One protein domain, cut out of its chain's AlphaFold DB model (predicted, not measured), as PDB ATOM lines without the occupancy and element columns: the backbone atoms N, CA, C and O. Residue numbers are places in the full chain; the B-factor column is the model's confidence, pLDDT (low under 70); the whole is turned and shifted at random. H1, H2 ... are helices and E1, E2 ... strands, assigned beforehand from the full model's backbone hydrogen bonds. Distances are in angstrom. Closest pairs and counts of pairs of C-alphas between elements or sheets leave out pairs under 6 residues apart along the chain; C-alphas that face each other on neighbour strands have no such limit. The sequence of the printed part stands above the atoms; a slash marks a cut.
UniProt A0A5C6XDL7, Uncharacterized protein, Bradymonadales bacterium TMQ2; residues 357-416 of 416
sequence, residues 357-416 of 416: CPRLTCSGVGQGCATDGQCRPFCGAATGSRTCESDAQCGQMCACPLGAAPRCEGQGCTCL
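This is residues 357 to 416 of the 416 residues of an uncharacterized protein of Bradymonadales bacterium TMQ2 (UniProt A0A5C6XDL7). Little regular structure is found here: a mostly looped chain holds two small hairpins, E1-E2 and E3-E4, with one short helix, H1, beside E3. The 60 printed residues include E1, E2, H1, E3 and E4 in that order, both sheets antiparallel; the class is mixed, with 19 residues in named elements. The whole is compact, radius of gyration of the C-alphas 11.0 A, but elongated, spanning 37 by 19 by 16 A.

Find C-alpha 406 at (-77.861, 35.907, -38.771), where E3, residues 406 to 409, begins; E4, residues 412 to 415, is 10.1 A long. H1 is residues 391 to 395. E1, residues 367 to 369, begins at (-90.734, 29.987, -38.003); E2 is residues 375 to 377.

In hairpin E3 and E4, look at N 407 and O 414, 2.9 A apart, within hydrogen-bond range. The closest C-alphas of H1 and E3, Asp 391 and Arg 407, are 4.6 A apart. H1's O i to N i+4 pair is within range. In hairpin E1 and E2, N 368 and O 376 are 2.8 A apart. E1 and E2 are apart from E3 and E4.

The printed part has no cut. The link E2 to H1 is long; pLDDT is under 70 at residues 380 to 386, 403 and 416.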
ATOM      1  N   CYS A 357     -88.739  21.928 -18.052       76.88
ATOM      2  CA  CYS A 357     -89.843  22.281 -18.926       76.88
ATOM      3  C   CYS A 357     -89.691  21.605 -20.300       76.88
ATOM      4  O   CYS A 357     -88.563  21.431 -20.792       76.88
ATOM      5  N   PRO A 358     -90.806  21.233 -20.954       77.19
ATOM      6  CA  PRO A 358     -90.769  20.736 -22.324       77.19
ATOM      7  C   PRO A 358     -90.151  21.789 -23.252       77.19
ATOM      8  O   PRO A 358     -90.230  22.989 -23.004       77.19
ATOM      9  N   ARG A 359     -89.504  21.347 -24.334       80.25
ATOM     10  CA  ARG A 359     -88.953  22.288 -25.319       80.25
ATOM     11  C   ARG A 359     -90.087  22.981 -26.066       80.25
ATOM     12  O   ARG A 359     -91.059  22.332 -26.454       80.25
ATOM     13  N   LEU A 360     -89.920  24.275 -26.324       82.81
ATOM     14  CA  LEU A 360     -90.847  25.025 -27.163       82.81
ATOM     15  C   LEU A 360     -90.795  24.468 -28.592       82.81
ATOM     16  O   LEU A 360     -89.728  24.426 -29.205       82.81
ATOM     17  N   THR A 361     -91.935  24.042 -29.131       82.25
ATOM     18  CA  THR A 361     -92.023  23.611 -30.534       82.25
ATOM     19  C   THR A 361     -92.503  24.787 -31.379       82.25
ATOM     20  O   THR A 361     -93.602  25.290 -31.163       82.25
ATOM     21  N   CYS A 362     -91.692  25.243 -32.336       82.50
ATOM     22  CA  CYS A 362     -92.087  26.326 -33.237       82.50
ATOM     23  C   CYS A 362     -93.070  25.792 -34.288       82.50
ATOM     24  O   CYS A 362     -92.660  25.269 -35.321       82.50
ATOM     25  N   SER A 363     -94.370  25.884 -34.005       76.69
ATOM     26  CA  SER A 363     -95.428  25.293 -34.841       76.69
ATOM     27  C   SER A 363     -95.878  26.174 -36.022       76.69
ATOM     28  O   SER A 363     -96.753  25.769 -36.786       76.69
ATOM     29  N   GLY A 364     -95.320  27.379 -36.192       75.50
ATOM     30  CA  GLY A 364     -95.676  28.289 -37.288       75.50
ATOM     31  C   GLY A 364     -94.924  27.996 -38.590       75.50
ATOM     32  O   GLY A 364     -93.699  27.875 -38.594       75.50
ATOM     33  N   VAL A 365     -95.638  27.940 -39.720       70.38
ATOM     34  CA  VAL A 365     -95.020  27.832 -41.053       70.38
ATOM     35  C   VAL A 365     -94.122  29.050 -41.279       70.38
ATOM     36  O   VAL A 365     -94.577  30.188 -41.200       70.38
ATOM     37  N   GLY A 366     -92.835  28.811 -41.531       75.88
ATOM     38  CA  GLY A 366     -91.849  29.878 -41.695       75.88
ATOM     39  C   GLY A 366     -91.229  30.393 -40.390       75.88
ATOM     40  O   GLY A 366     -90.556  31.421 -40.428       75.88
ATOM     41  N   GLN A 367     -91.428  29.705 -39.260       83.25
ATOM     42  CA  GLN A 367     -90.734  29.987 -38.003       83.25
ATOM     43  C   GLN A 367     -89.585  29.007 -37.754       83.25
ATOM     44  O   GLN A 367     -89.677  27.816 -38.046       83.25
ATOM     45  N   GLY A 368     -88.507  29.521 -37.173       82.31
ATOM     46  CA  GLY A 368     -87.357  28.766 -36.706       82.31
ATOM     47  C   GLY A 368     -86.988  29.146 -35.276       82.31
ATOM     48  O   GLY A 368     -87.487  30.120 -34.709       82.31
ATOM     49  N   CYS A 369     -86.085  28.364 -34.695       84.81
ATOM     50  CA  CYS A 369     -85.539  28.645 -33.378       84.81
ATOM     51  C   CYS A 369     -84.430  29.696 -33.489       84.81
ATOM     52  O   CYS A 369     -83.393  29.433 -34.102       84.81
ATOM     53  N   ALA A 370     -84.647  30.885 -32.928       82.31
ATOM     54  CA  ALA A 370     -83.643  31.939 -32.900       82.31
ATOM     55  C   ALA A 370     -82.491  31.594 -31.939       82.31
ATOM     56  O   ALA A 370     -82.549  30.643 -31.154       82.31
ATOM     57  N   THR A 371     -81.403  32.361 -32.007       77.56
ATOM     58  CA  THR A 371     -80.194  32.100 -31.210       77.56
ATOM     59  C   THR A 371     -80.423  32.245 -29.707       77.56
ATOM     60  O   THR A 371     -79.771  31.546 -28.936       77.56
ATOM     61  N   ASP A 372     -81.374  33.084 -29.302       79.06
ATOM     62  CA  ASP A 372     -81.845  33.243 -27.922       79.06
ATOM     63  C   ASP A 372     -82.857  32.161 -27.492       79.06
ATOM     64  O   ASP A 372     -83.333  32.161 -26.359       79.06
ATOM     65  N   GLY A 373     -83.169  31.205 -28.373       80.56
ATOM     66  CA  GLY A 373     -84.059  30.089 -28.083       80.56
ATOM     67  C   GLY A 373     -85.546  30.427 -28.163       80.56
ATOM     68  O   GLY A 373     -86.351  29.607 -27.728       80.56
ATOM     69  N   GLN A 374     -85.914  31.584 -28.717       85.44
ATOM     70  CA  GLN A 374     -87.303  31.962 -28.978       85.44
ATOM     71  C   GLN A 374     -87.729  31.587 -30.405       85.44
ATOM     72  O   GLN A 374     -86.918  31.588 -31.335       85.44
ATOM     73  N   CYS A 375     -89.011  31.278 -30.605       85.94
ATOM     74  CA  CYS A 375     -89.542  31.012 -31.944       85.94
ATOM     75  C   CYS A 375     -89.749  32.325 -32.707       85.94
ATOM     76  O   CYS A 375     -90.513  33.190 -32.283       85.94
ATOM     77  N   ARG A 376     -89.072  32.472 -33.849       86.31
ATOM     78  CA  ARG A 376     -89.124  33.670 -34.699       86.31
ATOM     79  C   ARG A 376     -89.248  33.302 -36.172       86.31
ATOM     80  O   ARG A 376     -88.864  32.198 -36.543       86.31
ATOM     81  N   PRO A 377     -89.758  34.192 -37.036       84.12
ATOM     82  CA  PRO A 377     -89.805  33.921 -38.469       84.12
ATOM     83  C   PRO A 377     -88.400  33.811 -39.085       84.12
ATOM     84  O   PRO A 377     -87.451  34.398 -38.564       84.12
ATOM     85  N   PHE A 378     -88.255  33.090 -40.200       84.06
ATOM     86  CA  PHE A 378     -86.969  32.963 -40.892       84.06
ATOM     87  C   PHE A 378     -86.488  34.293 -41.493       84.06
ATOM     88  O   PHE A 378     -87.277  35.061 -42.059       84.06
ATOM     89  N   CYS A 379     -85.182  34.566 -41.397       74.62
ATOM     90  CA  CYS A 379     -84.596  35.756 -42.018       74.62
ATOM     91  C   CYS A 379     -84.751  35.693 -43.550       74.62
ATOM     92  O   CYS A 379     -84.640  34.627 -44.153       74.62
ATOM     93  N   GLY A 380     -85.057  36.835 -44.174       69.00
ATOM     94  CA  GLY A 380     -85.353  36.949 -45.609       69.00
ATOM     95  C   GLY A 380     -86.845  36.919 -45.968       69.00
ATOM     96  O   GLY A 380     -87.234  37.565 -46.935       69.00
ATOM     97  N   ALA A 381     -87.699  36.261 -45.172       58.94
ATOM     98  CA  ALA A 381     -89.152  36.259 -45.394       58.94
ATOM     99  C   ALA A 381     -89.901  37.341 -44.590       58.94
ATOM    100  O   ALA A 381     -90.966  37.788 -45.006       58.94
ATOM    101  N   ALA A 382     -89.361  37.770 -43.442       53.72
ATOM    102  CA  ALA A 382     -90.079  38.623 -42.484       53.72
ATOM    103  C   ALA A 382     -89.504  40.034 -42.279       53.72
ATOM    104  O   ALA A 382     -90.155  40.880 -41.671       53.72
ATOM    105  N   THR A 383     -88.306  40.333 -42.782       56.59
ATOM    106  CA  THR A 383     -87.624  41.622 -42.559       56.59
ATOM    107  C   THR A 383     -88.008  42.706 -43.563       56.59
ATOM    108  O   THR A 383     -87.311  43.711 -43.636       56.59
ATOM    109  N   GLY A 384     -89.133  42.559 -44.279       53.94
ATOM    110  CA  GLY A 384     -89.591  43.404 -45.398       53.94
ATOM    111  C   GLY A 384     -89.746  44.918 -45.155       53.94
ATOM    112  O   GLY A 384     -90.273  45.609 -46.020       53.94
ATOM    113  N   SER A 385     -89.290  45.444 -44.017       54.94
ATOM    114  CA  SER A 385     -89.043  46.872 -43.775       54.94
ATOM    115  C   SER A 385     -88.119  47.179 -42.578       54.94
ATOM    116  O   SER A 385     -87.990  48.343 -42.205       54.94
ATOM    117  N   ARG A 386     -87.494  46.183 -41.925       63.25
ATOM    118  CA  ARG A 386     -86.698  46.420 -40.703       63.25
ATOM    119  C   ARG A 386     -85.218  46.522 -41.041       63.25
ATOM    120  O   ARG A 386     -84.600  45.514 -41.370       63.25
ATOM    121  N   THR A 387     -84.678  47.734 -40.924       74.69
ATOM    122  CA  THR A 387     -83.244  47.998 -41.050       74.69
ATOM    123  C   THR A 387     -82.502  47.437 -39.844       74.69
ATOM    124  O   THR A 387     -82.816  47.802 -38.711       74.69
ATOM    125  N   CYS A 388     -81.535  46.554 -40.069       78.81
ATOM    126  CA  CYS A 388     -80.623  46.123 -39.016       78.81
ATOM    127  C   CYS A 388     -79.430  47.082 -38.884       78.81
ATOM    128  O   CYS A 388     -78.963  47.660 -39.865       78.81
ATOM    129  N   GLU A 389     -78.928  47.216 -37.661       83.38
ATOM    130  CA  GLU A 389     -77.739  47.986 -37.282       83.38
ATOM    131  C   GLU A 389     -76.611  47.065 -36.787       83.38
ATOM    132  O   GLU A 389     -75.446  47.458 -36.775       83.38
ATOM    133  N   SER A 390     -76.932  45.828 -36.381       84.69
ATOM    134  CA  SER A 390     -75.949  44.824 -35.952       84.69
ATOM    135  C   SER A 390     -76.444  43.382 -36.123       84.69
ATOM    136  O   SER A 390     -77.646  43.112 -36.131       84.69
ATOM    137  N   ASP A 391     -75.505  42.435 -36.180       82.56
ATOM    138  CA  ASP A 391     -75.786  40.990 -36.235       82.56
ATOM    139  C   ASP A 391     -76.603  40.511 -35.017       82.56
ATOM    140  O   ASP A 391     -77.513  39.687 -35.140       82.56
ATOM    141  N   ALA A 392     -76.343  41.079 -33.834       80.88
ATOM    142  CA  ALA A 392     -77.079  40.767 -32.607       80.88
ATOM    143  C   ALA A 392     -78.559  41.169 -32.703       80.88
ATOM    144  O   ALA A 392     -79.440  40.427 -32.263       80.88
ATOM    145  N   GLN A 393     -78.837  42.315 -33.330       82.50
ATOM    146  CA  GLN A 393     -80.198  42.780 -33.572       82.50
ATOM    147  C   GLN A 393     -80.939  41.840 -34.533       82.50
ATOM    148  O   GLN A 393     -82.107  41.530 -34.304       82.50
ATOM    149  N   CYS A 394     -80.256  41.297 -35.543       80.44
ATOM    150  CA  CYS A 394     -80.844  40.282 -36.413       80.44
ATOM    151  C   CYS A 394     -81.175  38.979 -35.674       80.44
ATOM    152  O   CYS A 394     -82.252  38.419 -35.884       80.44
ATOM    153  N   GLY A 395     -80.318  38.550 -34.741       75.75
ATOM    154  CA  GLY A 395     -80.593  37.421 -33.840       75.75
ATOM    155  C   GLY A 395     -81.840  37.615 -32.977       75.75
ATOM    156  O   GLY A 395     -82.507  36.637 -32.638       75.75
ATOM    157  N   GLN A 396     -82.193  38.871 -32.685       80.50
ATOM    158  CA  GLN A 396     -83.403  39.262 -31.960       80.50
ATOM    159  C   GLN A 396     -84.654  39.431 -32.843       80.50
ATOM    160  O   GLN A 396     -85.758  39.603 -32.329       80.50
ATOM    161  N   MET A 397     -84.520  39.400 -34.170       80.38
ATOM    162  CA  MET A 397     -85.618  39.701 -35.097       80.38
ATOM    163  C   MET A 397     -86.091  38.484 -35.886       80.38
ATOM    164  O   MET A 397     -87.284  38.362 -36.165       80.38
ATOM    165  N   CYS A 398     -85.180  37.582 -36.236       79.62
ATOM    166  CA  CYS A 398     -85.475  36.424 -37.065       79.62
ATOM    167  C   CYS A 398     -84.616  35.221 -36.663       79.62
ATOM    168  O   CYS A 398     -83.628  35.342 -35.943       79.62
ATOM    169  N   ALA A 399     -85.032  34.039 -37.099       84.75
ATOM    170  CA  ALA A 399     -84.286  32.805 -36.921       84.75
ATOM    171  C   ALA A 399     -83.614  32.401 -38.234       84.75
ATOM    172  O   ALA A 399     -84.165  32.608 -39.316       84.75
ATOM    173  N   CYS A 400     -82.451  31.768 -38.143       82.06
ATOM    174  CA  CYS A 400     -81.807  31.164 -39.297       82.06
ATOM    175  C   CYS A 400     -81.976  29.647 -39.295       82.06
ATOM    176  O   CYS A 400     -81.935  29.018 -38.229       82.06
ATOM    177  N   PRO A 401     -82.163  29.032 -40.474       77.38
ATOM    178  CA  PRO A 401     -82.209  27.585 -40.575       77.38
ATOM    179  C   PRO A 401     -80.887  26.978 -40.092       77.38
ATOM    180  O   PRO A 401     -79.825  27.591 -40.185       77.38
ATOM    181  N   LEU A 402     -80.968  25.761 -39.548       71.94
ATOM    182  CA  LEU A 402     -79.813  24.967 -39.103       71.94
ATOM    183  C   LEU A 402     -78.936  25.623 -38.017       71.94
ATOM    184  O   LEU A 402     -77.832  25.156 -37.754       71.94
ATOM    185  N   GLY A 403     -79.430  26.668 -37.343       67.56
ATOM    186  CA  GLY A 403     -78.697  27.336 -36.269       67.56
ATOM    187  C   GLY A 403     -77.558  28.236 -36.752       67.56
ATOM    188  O   GLY A 403     -76.691  28.575 -35.945       67.56
ATOM    189  N   ALA A 404     -77.563  28.621 -38.032       79.19
ATOM    190  CA  ALA A 404     -76.678  29.654 -38.556       79.19
ATOM    191  C   ALA A 404     -76.853  30.980 -37.792       79.19
ATOM    192  O   ALA A 404     -77.924  31.275 -37.256       79.19
ATOM    193  N   ALA A 405     -75.787  31.777 -37.712       78.75
ATOM    194  CA  ALA A 405     -75.852  33.096 -37.092       78.75
ATOM    195  C   ALA A 405     -76.355  34.110 -38.133       78.75
ATOM    196  O   ALA A 405     -75.764  34.192 -39.212       78.75
ATOM    197  N   PRO A 406     -77.419  34.879 -37.847       81.44
ATOM    198  CA  PRO A 406     -77.861  35.907 -38.771       81.44
ATOM    199  C   PRO A 406     -76.835  37.039 -38.846       81.44
ATOM    200  O   PRO A 406     -76.216  37.388 -37.839       81.44
ATOM    201  N   ARG A 407     -76.689  37.630 -40.030       81.69
ATOM    202  CA  ARG A 407     -75.848  38.807 -40.253       81.69
ATOM    203  C   ARG A 407     -76.651  39.974 -40.782       81.69
ATOM    204  O   ARG A 407     -77.644  39.795 -41.486       81.69
ATOM    205  N   CYS A 408     -76.204  41.167 -40.421       83.00
ATOM    206  CA  CYS A 408     -76.733  42.400 -40.952       83.00
ATOM    207  C   CYS A 408     -75.964  42.794 -42.215       83.00
ATOM    208  O   CYS A 408     -74.814  43.228 -42.146       83.00
ATOM    209  N   GLU A 409     -76.595  42.652 -43.379       80.56
ATOM    210  CA  GLU A 409     -75.993  42.972 -44.671       80.56
ATOM    211  C   GLU A 409     -76.914  43.899 -45.464       80.56
ATOM    212  O   GLU A 409     -78.089  43.604 -45.684       80.56
ATOM    213  N   GLY A 410     -76.404  45.070 -45.861       72.44
ATOM    214  CA  GLY A 410     -77.186  46.050 -46.623       72.44
ATOM    215  C   GLY A 410     -78.466  46.515 -45.914       72.44
ATOM    216  O   GLY A 410     -79.473  46.739 -46.577       72.44
ATOM    217  N   GLN A 411     -78.435  46.626 -44.578       70.06
ATOM    218  CA  GLN A 411     -79.590  46.913 -43.711       70.06
ATOM    219  C   GLN A 411     -80.664  45.807 -43.676       70.06
ATOM    220  O   GLN A 411     -81.704  45.998 -43.059       70.06
ATOM    221  N   GLY A 412     -80.425  44.633 -44.264       76.88
ATOM    222  CA  GLY A 412     -81.290  43.460 -44.144       76.88
ATOM    223  C   GLY A 412     -80.656  42.360 -43.293       76.88
ATOM    224  O   GLY A 412     -79.445  42.159 -43.316       76.88
ATOM    225  N   CYS A 413     -81.476  41.609 -42.556       79.25
ATOM    226  CA  CYS A 413     -81.008  40.407 -41.869       79.25
ATOM    227  C   CYS A 413     -81.005  39.210 -42.822       79.25
ATOM    228  O   CYS A 413     -82.063  38.817 -43.326       79.25
ATOM    229  N   THR A 414     -79.835  38.611 -43.023       79.62
ATOM    230  CA  THR A 414     -79.629  37.415 -43.849       79.62
ATOM    231  C   THR A 414     -79.044  36.275 -43.013       79.62
ATOM    232  O   THR A 414     -78.520  36.485 -41.920       79.62
ATOM    233  N   CYS A 415     -79.178  35.046 -43.507       78.06
ATOM    234  CA  CYS A 415     -78.572  33.857 -42.912       78.06
ATOM    235  C   CYS A 415     -77.457  33.370 -43.829       78.06
ATOM    236  O   CYS A 415     -77.722  33.154 -45.013       78.06
ATOM    237  N   LEU A 416     -76.254  33.195 -43.285       65.56
ATOM    238  CA  LEU A 416     -75.105  32.617 -43.982       65.56
ATOM    239  C   LEU A 416     -74.826  31.199 -43.494       65.56
ATOM    240  O   LEU A 416     -74.813  31.005 -42.256       65.56
TER     241      LEU A 416